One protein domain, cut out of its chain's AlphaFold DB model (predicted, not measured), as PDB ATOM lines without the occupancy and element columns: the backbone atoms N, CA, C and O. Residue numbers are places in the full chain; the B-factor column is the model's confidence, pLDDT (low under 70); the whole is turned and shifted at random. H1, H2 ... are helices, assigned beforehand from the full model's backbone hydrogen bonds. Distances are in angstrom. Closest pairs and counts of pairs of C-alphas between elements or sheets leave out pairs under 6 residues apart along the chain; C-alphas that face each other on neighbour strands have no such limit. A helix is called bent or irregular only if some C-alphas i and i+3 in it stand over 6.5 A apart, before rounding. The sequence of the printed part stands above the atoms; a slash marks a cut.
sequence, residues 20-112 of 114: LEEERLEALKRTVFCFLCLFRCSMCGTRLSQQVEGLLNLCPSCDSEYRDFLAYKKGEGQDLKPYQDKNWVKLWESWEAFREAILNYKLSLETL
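Overview. This is residues 20 to 112 of the 114 residues of an uncharacterized protein of Desulfobacteraceae bacterium (UniProt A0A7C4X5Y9). The model is a loose triangular frame of three helices: the long helix H3 is its base, H1 slants across beside the later part of H3, and H2 stands nearly crosswise beside the first turns of H3. A long loop, residues 36 to 59, bridges from the end of H1 to the start of H2, and a second loop, residues 74 to 85, turns back from H2 to H3 at one end of the long axis. The printed part has 93 residues with three named helices, H1, H2 and H3 in that order, and no named strand; the class is all helix. The whole is loose, with a radius of gyration of the C-alphas of 15.6 A, and elongated, with spans of 50 by 27 by 20 A.

Along the chain. H1 runs from Leu 20 to Phe 35, starting at C-alpha 20 at (187.851, 281.270, 116.442), and is 22.9 A long from first to last C-alpha. Residues 36 to 59 follow, with no named element. H2 holds residues 60 to 73, is 19.8 A long, and begins at C-alpha 60 at (158.951, 304.064, 131.967). After residues 74 to 85, H3 runs from Lys 86 to Thr 111 over 37.9 A, from C-alpha 86 at (150.557, 283.485, 133.911) to C-alpha 111 at (188.145, 287.567, 135.749). It is the longest helix, with 26 residues, and none of the three is bent.

Arrangement. H1 touches H3 with residues 29 to 33 alone, and H3 touches H1 with residues 102 to 109 alone. Their closest C-alphas are those of Val 32 and Ile 102, 6.4 A apart. The two helices run opposite ways at a steep tilt of 54 degrees. H2 and H3 only just touch, with 3 pairs of C-alphas within 8 A, made by residues 66 to 69 of H2 and 89 to 92 of H3. The closest C-alphas there are those of Phe 69 and Val 89, 6.8 A apart. H2 and H3 are about perpendicular, at 74 degrees. H1 and H2 are apart. In H1, H2 and H3 every O i to N i+4 pair is within hydrogen-bond range.

Size, cuts and confidence. The two C-alphas farthest apart, those of Leu 20 and Gln 78, are 51.7 A apart. The first and last printed C-alphas, of Leu 20 and Leu 112, are 16.8 A apart. The printed part has no cut. Both links are long: 24 residues between H1 and H2, and 12 between H2 and H3. The mean pLDDT of the printed part is 88.3; it is under 70 at residues 51 to 55, 77 to 78 and 112.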
ATOM      1  N   LEU A  20     189.321 281.272 116.361       86.19
ATOM      2  CA  LEU A  20     187.851 281.270 116.442       86.19
ATOM      3  C   LEU A  20     187.331 281.488 117.879       86.19
ATOM      4  O   LEU A  20     186.265 282.063 118.086       86.19
ATOM      5  N   GLU A  21     188.082 281.030 118.878       85.19
ATOM      6  CA  GLU A  21     187.770 281.205 120.297       85.19
ATOM      7  C   GLU A  21     187.868 282.665 120.756       85.19
ATOM      8  O   GLU A  21     186.986 283.132 121.475       85.19
ATOM      9  N   GLU A  22     188.865 283.418 120.286       86.31
ATOM     10  CA  GLU A  22     188.984 284.850 120.577       86.31
ATOM     11  C   GLU A  22     187.838 285.647 119.941       86.31
ATOM     12  O   GLU A  22     187.301 286.566 120.558       86.31
ATOM     13  N   GLU A  23     187.427 285.288 118.720       88.19
ATOM     14  CA  GLU A  23     186.282 285.925 118.056       88.19
ATOM     15  C   GLU A  23     184.974 285.656 118.806       88.19
ATOM     16  O   GLU A  23     184.165 286.567 119.011       88.19
ATOM     17  N   ARG A  24     184.777 284.416 119.268       89.06
ATOM     18  CA  ARG A  24     183.624 284.032 120.094       89.06
ATOM     19  C   ARG A  24     183.618 284.770 121.428       89.06
ATOM     20  O   ARG A  24     182.569 285.272 121.827       89.06
ATOM     21  N   LEU A  25     184.770 284.876 122.089       89.31
ATOM     22  CA  LEU A  25     184.904 285.614 123.343       89.31
ATOM     23  C   LEU A  25     184.567 287.098 123.158       89.31
ATOM     24  O   LEU A  25     183.821 287.662 123.956       89.31
ATOM     25  N   GLU A  26     185.055 287.727 122.089       89.75
ATOM     26  CA  GLU A  26     184.748 289.126 121.776       89.75
ATOM     27  C   GLU A  26     183.248 289.330 121.497       89.75
ATOM     28  O   GLU A  26     182.630 290.272 122.000       89.75
ATOM     29  N   ALA A  27     182.625 288.415 120.749       91.06
ATOM     30  CA  ALA A  27     181.187 288.451 120.490       91.06
ATOM     31  C   ALA A  27     180.352 288.293 121.776       91.06
ATOM     32  O   ALA A  27     179.343 288.990 121.950       91.06
ATOM     33  N   LEU A  28     180.778 287.417 122.691       91.12
ATOM     34  CA  LEU A  28     180.150 287.228 124.001       91.12
ATOM     35  C   LEU A  28     180.286 288.481 124.867       91.12
ATOM     36  O   LEU A  28     179.273 288.976 125.363       91.12
ATOM     37  N   LYS A  29     181.494 289.054 124.966       91.38
ATOM     38  CA  LYS A  29     181.735 290.333 125.655       91.38
ATOM     39  C   LYS A  29     180.801 291.413 125.121       91.38
ATOM     40  O   LYS A  29     180.047 292.006 125.890       91.38
ATOM     41  N   ARG A  30     180.767 291.614 123.800       91.62
ATOM     42  CA  ARG A  30     179.887 292.608 123.168       91.62
ATOM     43  C   ARG A  30     178.422 292.407 123.550       91.62
ATOM     44  O   ARG A  30     177.731 293.382 123.832       91.62
ATOM     45  N   THR A  31     177.951 291.164 123.552       90.81
ATOM     46  CA  THR A  31     176.563 290.834 123.901       90.81
ATOM     47  C   THR A  31     176.266 291.204 125.353       90.81
ATOM     48  O   THR A  31     175.338 291.969 125.608       90.81
ATOM     49  N   VAL A  32     177.105 290.755 126.289       91.50
ATOM     50  CA  VAL A  32     176.966 291.024 127.729       91.50
ATOM     51  C   VAL A  32     176.984 292.522 128.032       91.50
ATOM     52  O   VAL A  32     176.061 293.038 128.661       91.50
ATOM     53  N   PHE A  33     177.984 293.250 127.527       89.31
ATOM     54  CA  PHE A  33     178.085 294.695 127.745       89.31
ATOM     55  C   PHE A  33     176.948 295.475 127.074       89.31
ATOM     56  O   PHE A  33     176.540 296.517 127.584       89.31
ATOM     57  N   CYS A  34     176.398 294.984 125.957       89.62
ATOM     58  CA  CYS A  34     175.260 295.629 125.306       89.62
ATOM     59  C   CYS A  34     173.971 295.496 126.126       89.62
ATOM     60  O   CYS A  34     173.239 296.479 126.248       89.62
ATOM     61  N   PHE A  35     173.711 294.326 126.717       89.12
ATOM     62  CA  PHE A  35     172.575 294.128 127.625       89.12
ATOM     63  C   PHE A  35     172.698 294.949 128.916       89.12
ATOM     64  O   PHE A  35     171.693 295.413 129.445       89.12
ATOM     65  N   LEU A  36     173.925 295.165 129.395       88.50
ATOM     66  CA  LEU A  36     174.223 295.967 130.587       88.50
ATOM     67  C   LEU A  36     174.454 297.458 130.278       88.50
ATOM     68  O   LEU A  36     174.879 298.223 131.143       88.50
ATOM     69  N   CYS A  37     174.191 297.888 129.043       88.69
ATOM     70  CA  CYS A  37     174.407 299.263 128.616       88.69
ATOM     71  C   CYS A  37     173.468 300.229 129.352       88.69
ATOM     72  O   CYS A  37     172.250 300.089 129.297       88.69
ATOM     73  N   LEU A  38     174.034 301.282 129.946       87.88
ATOM     74  CA  LEU A  38     173.277 302.300 130.688       87.88
ATOM     75  C   LEU A  38     172.369 303.179 129.802       87.88
ATOM     76  O   LEU A  38     171.536 303.923 130.307       87.88
ATOM     77  N   PHE A  39     172.515 303.091 128.475       88.94
ATOM     78  CA  PHE A  39     171.713 303.831 127.494       88.94
ATOM     79  C   PHE A  39     170.574 303.001 126.889       88.94
ATOM     80  O   PHE A  39     169.960 303.425 125.905       88.94
ATOM     81  N   ARG A  40     170.310 301.798 127.409       91.62
ATOM     82  CA  ARG A  40     169.233 300.927 126.935       91.62
ATOM     83  C   ARG A  40     168.432 300.368 128.100       91.62
ATOM     84  O   ARG A  40     168.970 300.114 129.170       91.62
ATOM     85  N   CYS A  41     167.145 300.149 127.857       93.06
ATOM     86  CA  CYS A  41     166.284 299.411 128.763       93.06
ATOM     87  C   CYS A  41     166.787 297.965 128.877       93.06
ATOM     88  O   CYS A  41     166.893 297.275 127.863       93.06
ATOM     89  N   SER A  42     167.052 297.493 130.091       91.75
ATOM     90  CA  SER A  42     167.546 296.140 130.363       91.75
ATOM     91  C   SER A  42     166.507 295.044 130.105       91.75
ATOM     92  O   SER A  42     166.871 293.873 130.021       91.75
ATOM     93  N   MET A  43     165.227 295.405 129.957       94.12
ATOM     94  CA  MET A  43     164.152 294.483 129.582       94.12
ATOM     95  C   MET A  43     163.912 294.455 128.070       94.12
ATOM     96  O   MET A  43     164.014 293.406 127.442       94.12
ATOM     97  N   CYS A  44     163.610 295.605 127.461       94.88
ATOM     98  CA  CYS A  44     163.164 295.662 126.061       94.88
ATOM     99  C   CYS A  44     164.203 296.215 125.072       94.88
ATOM    100  O   CYS A  44     163.928 296.297 123.877       94.88
ATOM    101  N   GLY A  45     165.374 296.661 125.536       92.88
ATOM    102  CA  GLY A  45     166.446 297.195 124.684       92.88
ATOM    103  C   GLY A  45     166.205 298.597 124.110       92.88
ATOM    104  O   GLY A  45     167.082 299.122 123.419       92.88
ATOM    105  N   THR A  46     165.059 299.226 124.399       94.25
ATOM    106  CA  THR A  46     164.744 300.600 123.964       94.25
ATOM    107  C   THR A  46     165.817 301.577 124.428       94.25
ATOM    108  O   THR A  46     166.277 301.506 125.565       94.25
ATOM    109  N   ARG A  47     166.207 302.510 123.555       92.88
ATOM    110  CA  ARG A  47     167.205 303.533 123.874       92.88
ATOM    111  C   ARG A  47     166.658 304.506 124.921       92.88
ATOM    112  O   ARG A  47     165.558 305.026 124.761       92.88
ATOM    113  N   LEU A  48     167.440 304.767 125.961       90.12
ATOM    114  CA  LEU A  48     167.118 305.730 127.012       90.12
ATOM    115  C   LEU A  48     167.791 307.069 126.691       90.12
ATOM    116  O   LEU A  48     168.938 307.104 126.241       90.12
ATOM    117  N   SER A  49     167.060 308.171 126.869       83.25
ATOM    118  CA  SER A  49     167.553 309.536 126.621       83.25
ATOM    119  C   SER A  49     168.457 310.054 127.738       83.25
ATOM    120  O   SER A  49     169.279 310.936 127.502       83.25
ATOM    121  N   GLN A  50     168.314 309.499 128.939       78.06
ATOM    122  CA  GLN A  50     169.102 309.813 130.123       78.06
ATOM    123  C   GLN A  50     169.596 308.506 130.740       78.06
ATOM    124  O   GLN A  50     168.916 307.480 130.651       78.06
ATOM    125  N   GLN A  51     170.782 308.543 131.350       67.00
ATOM    126  CA  GLN A  51     171.197 307.465 132.241       67.00
ATOM    127  C   GLN A  51     170.207 307.414 133.399       67.00
ATOM    128  O   GLN A  51     169.972 308.421 134.061       67.00
ATOM    129  N   VAL A  52     169.614 306.246 133.615       63.34
ATOM    130  CA  VAL A  52     168.811 306.010 134.807       63.34
ATOM    131  C   VAL A  52     169.802 305.665 135.916       63.34
ATOM    132  O   VAL A  52     170.606 304.747 135.783       63.34
ATOM    133  N   GLU A  53     169.821 306.446 136.990       55.44
ATOM    134  CA  GLU A  53     170.634 306.111 138.156       55.44
ATOM    135  C   GLU A  53     169.953 304.961 138.906       55.44
ATOM    136  O   GLU A  53     168.907 305.129 139.530       55.44
ATOM    137  N   GLY A  54     170.514 303.756 138.800       59.41
ATOM    138  CA  GLY A  54     169.999 302.572 139.480       59.41
ATOM    139  C   GLY A  54     170.635 301.269 139.001       59.41
ATOM    140  O   GLY A  54     171.268 301.201 137.951       59.41
ATOM    141  N   LEU A  55     170.432 300.198 139.773       61.50
ATOM    142  CA  LEU A  55     170.837 298.829 139.408       61.50
ATOM    143  C   LEU A  55     170.045 298.273 138.205       61.50
ATOM    144  O   LEU A  55     170.438 297.266 137.615       61.50
ATOM    145  N   LEU A  56     168.925 298.914 137.854       74.88
ATOM    146  CA  LEU A  56     167.998 298.514 136.801       74.88
ATOM    147  C   LEU A  56     167.673 299.711 135.904       74.88
ATOM    148  O   LEU A  56     166.898 300.584 136.280       74.88
ATOM    149  N   ASN A  57     168.230 299.726 134.694       88.00
ATOM    150  CA  ASN A  57     167.873 300.718 133.683       88.00
ATOM    151  C   ASN A  57     166.622 300.257 132.942       88.00
ATOM    152  O   ASN A  57     166.730 299.539 131.953       88.00
ATOM    153  N   LEU A  58     165.436 300.635 133.409       91.25
ATOM    154  CA  LEU A  58     164.175 300.344 132.723       91.25
ATOM    155  C   LEU A  58     163.605 301.616 132.089       91.25
ATOM    156  O   LEU A  58     163.724 302.709 132.638       91.25
ATOM    157  N   CYS A  59     162.983 301.488 130.914       92.88
ATOM    158  CA  CYS A  59     162.163 302.575 130.376       92.88
ATOM    159  C   CYS A  59     160.863 302.706 131.198       92.88
ATOM    160  O   CYS A  59     160.477 301.731 131.844       92.88
ATOM    161  N   PRO A  60     160.139 303.841 131.135       92.12
ATOM    162  CA  PRO A  60     158.951 304.064 131.967       92.12
ATOM    163  C   PRO A  60     157.901 302.946 131.897       92.12
ATOM    164  O   PRO A  60     157.326 302.582 132.915       92.12
ATOM    165  N   SER A  61     157.692 302.361 130.712       93.50
ATOM    166  CA  SER A  61     156.751 301.249 130.528       93.50
ATOM    167  C   SER A  61     157.250 299.940 131.144       93.50
ATOM    168  O   SER A  61     156.475 299.229 131.772       93.50
ATOM    169  N   CYS A  62     158.535 299.606 131.002       95.25
ATOM    170  CA  CYS A  62     159.071 298.407 131.645       95.25
ATOM    171  C   CYS A  62     159.177 298.581 133.166       95.25
ATOM    172  O   CYS A  62     158.973 297.612 133.883       95.25
ATOM    173  N   ASP A  63     159.467 299.790 133.658       93.44
ATOM    174  CA  ASP A  63     159.504 300.089 135.094       93.44
ATOM    175  C   ASP A  63     158.117 299.939 135.729       93.44
ATOM    176  O   ASP A  63     157.987 299.289 136.763       93.44
ATOM    177  N   SER A  64     157.065 300.467 135.090       93.31
ATOM    178  CA  SER A  64     155.695 300.323 135.597       93.31
ATOM    179  C   SER A  64     155.254 298.861 135.663       93.31
ATOM    180  O   SER A  64     154.732 298.420 136.682       93.31
ATOM    181  N   GLU A  65     155.515 298.094 134.604       95.06
ATOM    182  CA  GLU A  65     155.173 296.670 134.551       95.06
ATOM    183  C   GLU A  65     155.983 295.855 135.567       95.06
ATOM    184  O   GLU A  65     155.446 294.973 136.235       95.06
ATOM    185  N   TYR A  66     157.266 296.177 135.747       94.69
ATOM    186  CA  TYR A  66     158.096 295.499 136.735       94.69
ATOM    187  C   TYR A  66     157.638 295.792 138.169       94.69
ATOM    188  O   TYR A  66     157.651 294.899 139.013       94.69
ATOM    189  N   ARG A  67     157.167 297.011 138.461       92.62
ATOM    190  CA  ARG A  67     156.563 297.340 139.765       92.62
ATOM    191  C   ARG A  67     155.296 296.539 140.032       92.62
ATOM    192  O   ARG A  67     155.144 296.040 141.145       92.62
ATOM    193  N   ASP A  68     154.427 296.391 139.033       93.38
ATOM    194  CA  ASP A  68     153.248 295.528 139.150       93.38
ATOM    195  C   ASP A  68     153.669 294.083 139.449       93.38
ATOM    196  O   ASP A  68     153.101 293.434 140.327       93.38
ATOM    197  N   PHE A  69     154.710 293.591 138.769       94.44
ATOM    198  CA  PHE A  69     155.228 292.243 138.989       94.44
ATOM    199  C   PHE A  69     155.789 292.077 140.406       94.44
ATOM    200  O   PHE A  69     155.505 291.083 141.071       94.44
ATOM    201  N   LEU A  70     156.536 293.065 140.907       92.88
ATOM    202  CA  LEU A  70     157.041 293.063 142.281       92.88
ATOM    203  C   LEU A  70     155.905 293.081 143.314       92.88
ATOM    204  O   LEU A  70     156.005 292.387 144.325       92.88
ATOM    205  N   ALA A  71     154.832 293.839 143.073       92.00
ATOM    206  CA  ALA A  71     153.656 293.858 143.943       92.00
ATOM    207  C   ALA A  71     152.926 292.503 143.939       92.00
ATOM    208  O   ALA A  71     152.579 291.989 145.004       92.00
ATOM    209  N   TYR A  72     152.770 291.884 142.763       91.31
ATOM    210  CA  TYR A  72     152.235 290.528 142.625       91.31
ATOM    211  C   TYR A  72     153.093 289.503 143.386       91.31
ATOM    212  O   TYR A  72     152.576 288.739 144.200       91.31
ATOM    213  N   LYS A  73     154.421 289.538 143.208       90.81
ATOM    214  CA  LYS A  73     155.381 288.629 143.865       90.81
ATOM    215  C   LYS A  73     155.358 288.732 145.396       90.81
ATOM    216  O   LYS A  73     155.623 287.744 146.075       90.81
ATOM    217  N   LYS A  74     155.032 289.907 145.947       89.81
ATOM    218  CA  LYS A  74     154.879 290.142 147.395       89.81
ATOM    219  C   LYS A  74     153.495 289.780 147.947       89.81
ATOM    220  O   LYS A  74     153.302 289.840 149.157       89.81
ATOM    221  N   GLY A  75     152.533 289.439 147.088       85.31
ATOM    222  CA  GLY A  75     151.132 289.260 147.481       85.31
ATOM    223  C   GLY A  75     150.412 290.572 147.829       85.31
ATOM    224  O   GLY A  75     149.342 290.539 148.430       85.31
ATOM    225  N   GLU A  76     150.988 291.724 147.465       75.44
ATOM    226  CA  GLU A  76     150.446 293.068 147.726       75.44
ATOM    227  C   GLU A  76     149.494 293.543 146.607       75.44
ATOM    228  O   GLU A  76     148.707 294.464 146.813       75.44
ATOM    229  N   GLY A  77     149.528 292.903 145.432       63.25
ATOM    230  CA  GLY A  77     148.567 293.087 144.340       63.25
ATOM    231  C   GLY A  77     147.707 291.836 144.196       63.25
ATOM    232  O   GLY A  77     148.189 290.827 143.690       63.25
ATOM    233  N   GLN A  78     146.465 291.883 144.687       62.34
ATOM    234  CA  GLN A  78     145.638 290.679 144.846       62.34
ATOM    235  C   GLN A  78     145.155 290.066 143.528       62.34
ATOM    236  O   GLN A  78     144.829 288.887 143.533       62.34
ATOM    237  N   ASP A  79     145.204 290.793 142.406       78.00
ATOM    238  CA  ASP A  79     144.795 290.268 141.104       78.00
ATOM    239  C   ASP A  79     145.661 290.803 139.958       78.00
ATOM    240  O   ASP A  79     146.057 291.973 139.932       78.00
ATOM    241  N   LEU A  80     145.917 289.934 138.978       83.69
ATOM    242  CA  LEU A  80     146.492 290.323 137.694       83.69
ATOM    243  C   LEU A  80     145.517 291.250 136.949       83.69
ATOM    244  O   LEU A  80     144.306 291.020 136.929       83.69
ATOM    245  N   LYS A  81     146.041 292.293 136.296       87.75
ATOM    246  CA  LYS A  81     145.241 293.161 135.413       87.75
ATOM    247  C   LYS A  81     144.701 292.355 134.217       87.75
ATOM    248  O   LYS A  81     145.293 291.343 133.859       87.75
ATOM    249  N   PRO A  82     143.658 292.822 133.500       89.75
ATOM    250  CA  PRO A  82     143.043 292.056 132.404       89.75
ATOM    251  C   PRO A  82     143.982 291.620 131.266       89.75
ATOM    252  O   PRO A  82     143.678 290.666 130.556       89.75
ATOM    253  N   TYR A  83     145.100 292.322 131.062       88.12
ATOM    254  CA  TYR A  83     146.110 291.987 130.051       88.12
ATOM    255  C   TYR A  83     147.281 291.160 130.606       88.12
ATOM    256  O   TYR A  83     148.174 290.780 129.851       88.12
ATOM    257  N   GLN A  84     147.303 290.916 131.917       93.44
ATOM    258  CA  GLN A  84     148.334 290.157 132.610       93.44
ATOM    259  C   GLN A  84     147.827 288.730 132.836       93.44
ATOM    260  O   GLN A  84     146.747 288.505 133.376       93.44
ATOM    261  N   ASP A  85     148.623 287.751 132.422       92.88
ATOM    262  CA  ASP A  85     148.340 286.335 132.615       92.88
ATOM    263  C   ASP A  85     149.541 285.622 133.261       92.88
ATOM    264  O   ASP A  85     150.568 286.215 133.599       92.88
ATOM    265  N   LYS A  86     149.443 284.301 133.408       93.75
ATOM    266  CA  LYS A  86     150.557 283.485 133.911       93.75
ATOM    267  C   LYS A  86     151.839 283.608 133.072       93.75
ATOM    268  O   LYS A  86     152.930 283.399 133.599       93.75
ATOM    269  N   ASN A  87     151.733 283.902 131.774       96.25
ATOM    270  CA  ASN A  87     152.897 284.056 130.907       96.25
ATOM    271  C   ASN A  87     153.566 285.409 131.134       96.25
ATOM    272  O   ASN A  87     154.789 285.486 131.076       96.25
ATOM    273  N   TRP A  88     152.789 286.445 131.448       96.56
ATOM    274  CA  TRP A  88     153.312 287.729 131.899       96.56
ATOM    275  C   TRP A  88     154.125 287.585 133.193       96.56
ATOM    276  O   TRP A  88     155.241 288.093 133.269       96.56
ATOM    277  N   VAL A  89     153.641 286.812 134.173       95.12
ATOM    278  CA  VAL A  89     154.415 286.517 135.396       95.12
ATOM    279  C   VAL A  89     155.718 285.796 135.042       95.12
ATOM    280  O   VAL A  89     156.806 286.241 135.406       95.12
ATOM    281  N   LYS A  90     155.621 284.722 134.248       97.12
ATOM    282  CA  LYS A  90     156.780 283.928 133.820       97.12
ATOM    283  C   LYS A  90     157.808 284.747 133.037       97.12
ATOM    284  O   LYS A  90     159.006 284.478 133.137       97.12
ATOM    285  N   LEU A  91     157.362 285.716 132.238       97.56
ATOM    286  CA  LEU A  91     158.226 286.629 131.495       97.56
ATOM    287  C   LEU A  91     159.140 287.401 132.453       97.56
ATOM    288  O   LEU A  91     160.353 287.425 132.244       97.56
ATOM    289  N   TRP A  92     158.572 287.984 133.507       97.00
ATOM    290  CA  TRP A  92     159.330 288.766 134.480       97.00
ATOM    291  C   TRP A  92     160.235 287.909 135.366       97.00
ATOM    292  O   TRP A  92     161.390 288.278 135.568       97.00
ATOM    293  N   GLU A  93     159.780 286.729 135.796       97.06
ATOM    294  CA  GLU A  93     160.629 285.762 136.513       97.06
ATOM    295  C   GLU A  93     161.836 285.329 135.667       97.06
ATOM    296  O   GLU A  93     162.976 285.310 136.135       97.06
ATOM    297  N   SER A  94     161.597 285.015 134.391       98.00
ATOM    298  CA  SER A  94     162.658 284.600 133.466       98.00
ATOM    299  C   SER A  94     163.639 285.737 133.197       98.00
ATOM    300  O   SER A  94     164.841 285.505 133.074       98.00
ATOM    301  N   TRP A  95     163.140 286.971 133.116       96.44
ATOM    302  CA  TRP A  95     163.983 288.146 132.956       96.44
ATOM    303  C   TRP A  95     164.840 288.425 134.200       96.44
ATOM    304  O   TRP A  95     166.030 288.696 134.043       96.44
ATOM    305  N   GLU A  96     164.295 288.306 135.418       95.25
ATOM    306  CA  GLU A  96     165.086 288.421 136.655       95.25
ATOM    307  C   GLU A  96     166.230 287.397 136.666       95.25
ATOM    308  O   GLU A  96     167.387 287.773 136.871       95.25
ATOM    309  N   ALA A  97     165.925 286.132 136.356       96.56
ATOM    310  CA  ALA A  97     166.918 285.062 136.290       96.56
ATOM    311  C   ALA A  97     167.983 285.317 135.207       96.56
ATOM    312  O   ALA A  97     169.181 285.160 135.452       96.56
ATOM    313  N   PHE A  98     167.572 285.759 134.014       95.06
ATOM    314  CA  PHE A  98     168.497 286.131 132.940       95.06
ATOM    315  C   PHE A  98     169.413 287.290 133.350       95.06
ATOM    316  O   PHE A  98     170.618 287.256 133.098       95.06
ATOM    317  N   ARG A  99     168.859 288.309 134.012       92.56
ATOM    318  CA  ARG A  99     169.614 289.466 134.493       92.56
ATOM    319  C   ARG A  99     170.648 289.075 135.550       92.56
ATOM    320  O   ARG A  99     171.762 289.590 135.537       92.56
ATOM    321  N   GLU A 100     170.318 288.174 136.465       93.50
ATOM    322  CA  GLU A 100     171.302 287.664 137.425       93.50
ATOM    323  C   GLU A 100     172.401 286.866 136.721       93.50
ATOM    324  O   GLU A 100     173.588 287.107 136.951       93.50
ATOM    325  N   ALA A 101     172.023 285.984 135.792       94.75
ATOM    326  CA  ALA A 101     172.972 285.204 135.010       94.75
ATOM    327  C   ALA A 101     173.941 286.096 134.217       94.75
ATOM    328  O   ALA A 101     175.143 285.832 134.202       94.75
ATOM    329  N   ILE A 102     173.454 287.177 133.598       93.19
ATOM    330  CA  ILE A 102     174.300 288.059 132.788       93.19
ATOM    331  C   ILE A 102     175.246 288.918 133.635       93.19
ATOM    332  O   ILE A 102     176.382 289.153 133.222       93.19
ATOM    333  N   LEU A 103     174.823 289.349 134.829       91.31
ATOM    334  CA  LEU A 103     175.687 290.061 135.776       91.31
ATOM    335  C   LEU A 103     176.797 289.147 136.300       91.31
ATOM    336  O   LEU A 103     177.966 289.530 136.281       91.31
ATOM    337  N   ASN A 104     176.447 287.922 136.690       92.81
ATOM    338  CA  ASN A 104     177.421 286.925 137.131       92.81
ATOM    339  C   ASN A 104     178.398 286.573 136.006       92.81
ATOM    340  O   ASN A 104     179.605 286.517 136.226       92.81
ATOM    341  N   TYR A 105     177.896 286.418 134.779       92.62
ATOM    342  CA  TYR A 105     178.746 286.122 133.635       92.62
ATOM    343  C   TYR A 105     179.650 287.297 133.246       92.62
ATOM    344  O   TYR A 105     180.798 287.067 132.873       92.62
ATOM    345  N   LYS A 106     179.201 288.555 133.391       91.31
ATOM    346  CA  LYS A 106     180.081 289.731 133.261       91.31
ATOM    347  C   LYS A 106     181.259 289.637 134.229       91.31
ATOM    348  O   LYS A 106     182.389 289.839 133.800       91.31
ATOM    349  N   LEU A 107     181.002 289.319 135.500       89.38
ATOM    350  CA  LEU A 107     182.065 289.165 136.497       89.38
ATOM    351  C   LEU A 107     183.029 288.047 136.093       89.38
ATOM    352  O   LEU A 107     184.236 288.265 136.087       89.38
ATOM    353  N   SER A 108     182.510 286.895 135.655       89.50
ATOM    354  CA  SER A 108     183.350 285.819 135.121       89.50
ATOM    355  C   SER A 108     184.211 286.296 133.945       89.50
ATOM    356  O   SER A 108     185.416 286.080 133.965       89.50
ATOM    357  N   LEU A 109     183.631 287.000 132.964       87.44
ATOM    358  CA  LEU A 109     184.342 287.544 131.798       87.44
ATOM    359  C   LEU A 109     185.446 288.543 132.162       87.44
ATOM    360  O   LEU A 109     186.444 288.613 131.448       87.44
ATOM    361  N   GLU A 110     185.259 289.327 133.223       81.38
ATOM    362  CA  GLU A 110     186.259 290.279 133.724       81.38
ATOM    363  C   GLU A 110     187.398 289.580 134.482       81.38
ATOM    364  O   GLU A 110     188.508 290.099 134.513       81.38
ATOM    365  N   THR A 111     187.144 288.393 135.046       76.88
ATOM    366  CA  THR A 111     188.145 287.567 135.749       76.88
ATOM    367  C   THR A 111     188.863 286.548 134.864       76.88
ATOM    368  O   THR A 111     189.809 285.912 135.320       76.88
ATOM    369  N   LEU A 112     188.425 286.361 133.614       69.38
ATOM    370  CA  LEU A 112     189.143 285.535 132.646       69.38
ATOM    371  C   LEU A 112     190.419 286.277 132.232       69.38
ATOM    372  O   LEU A 112     190.386 287.138 131.349       69.38
TER     373      LEU A 112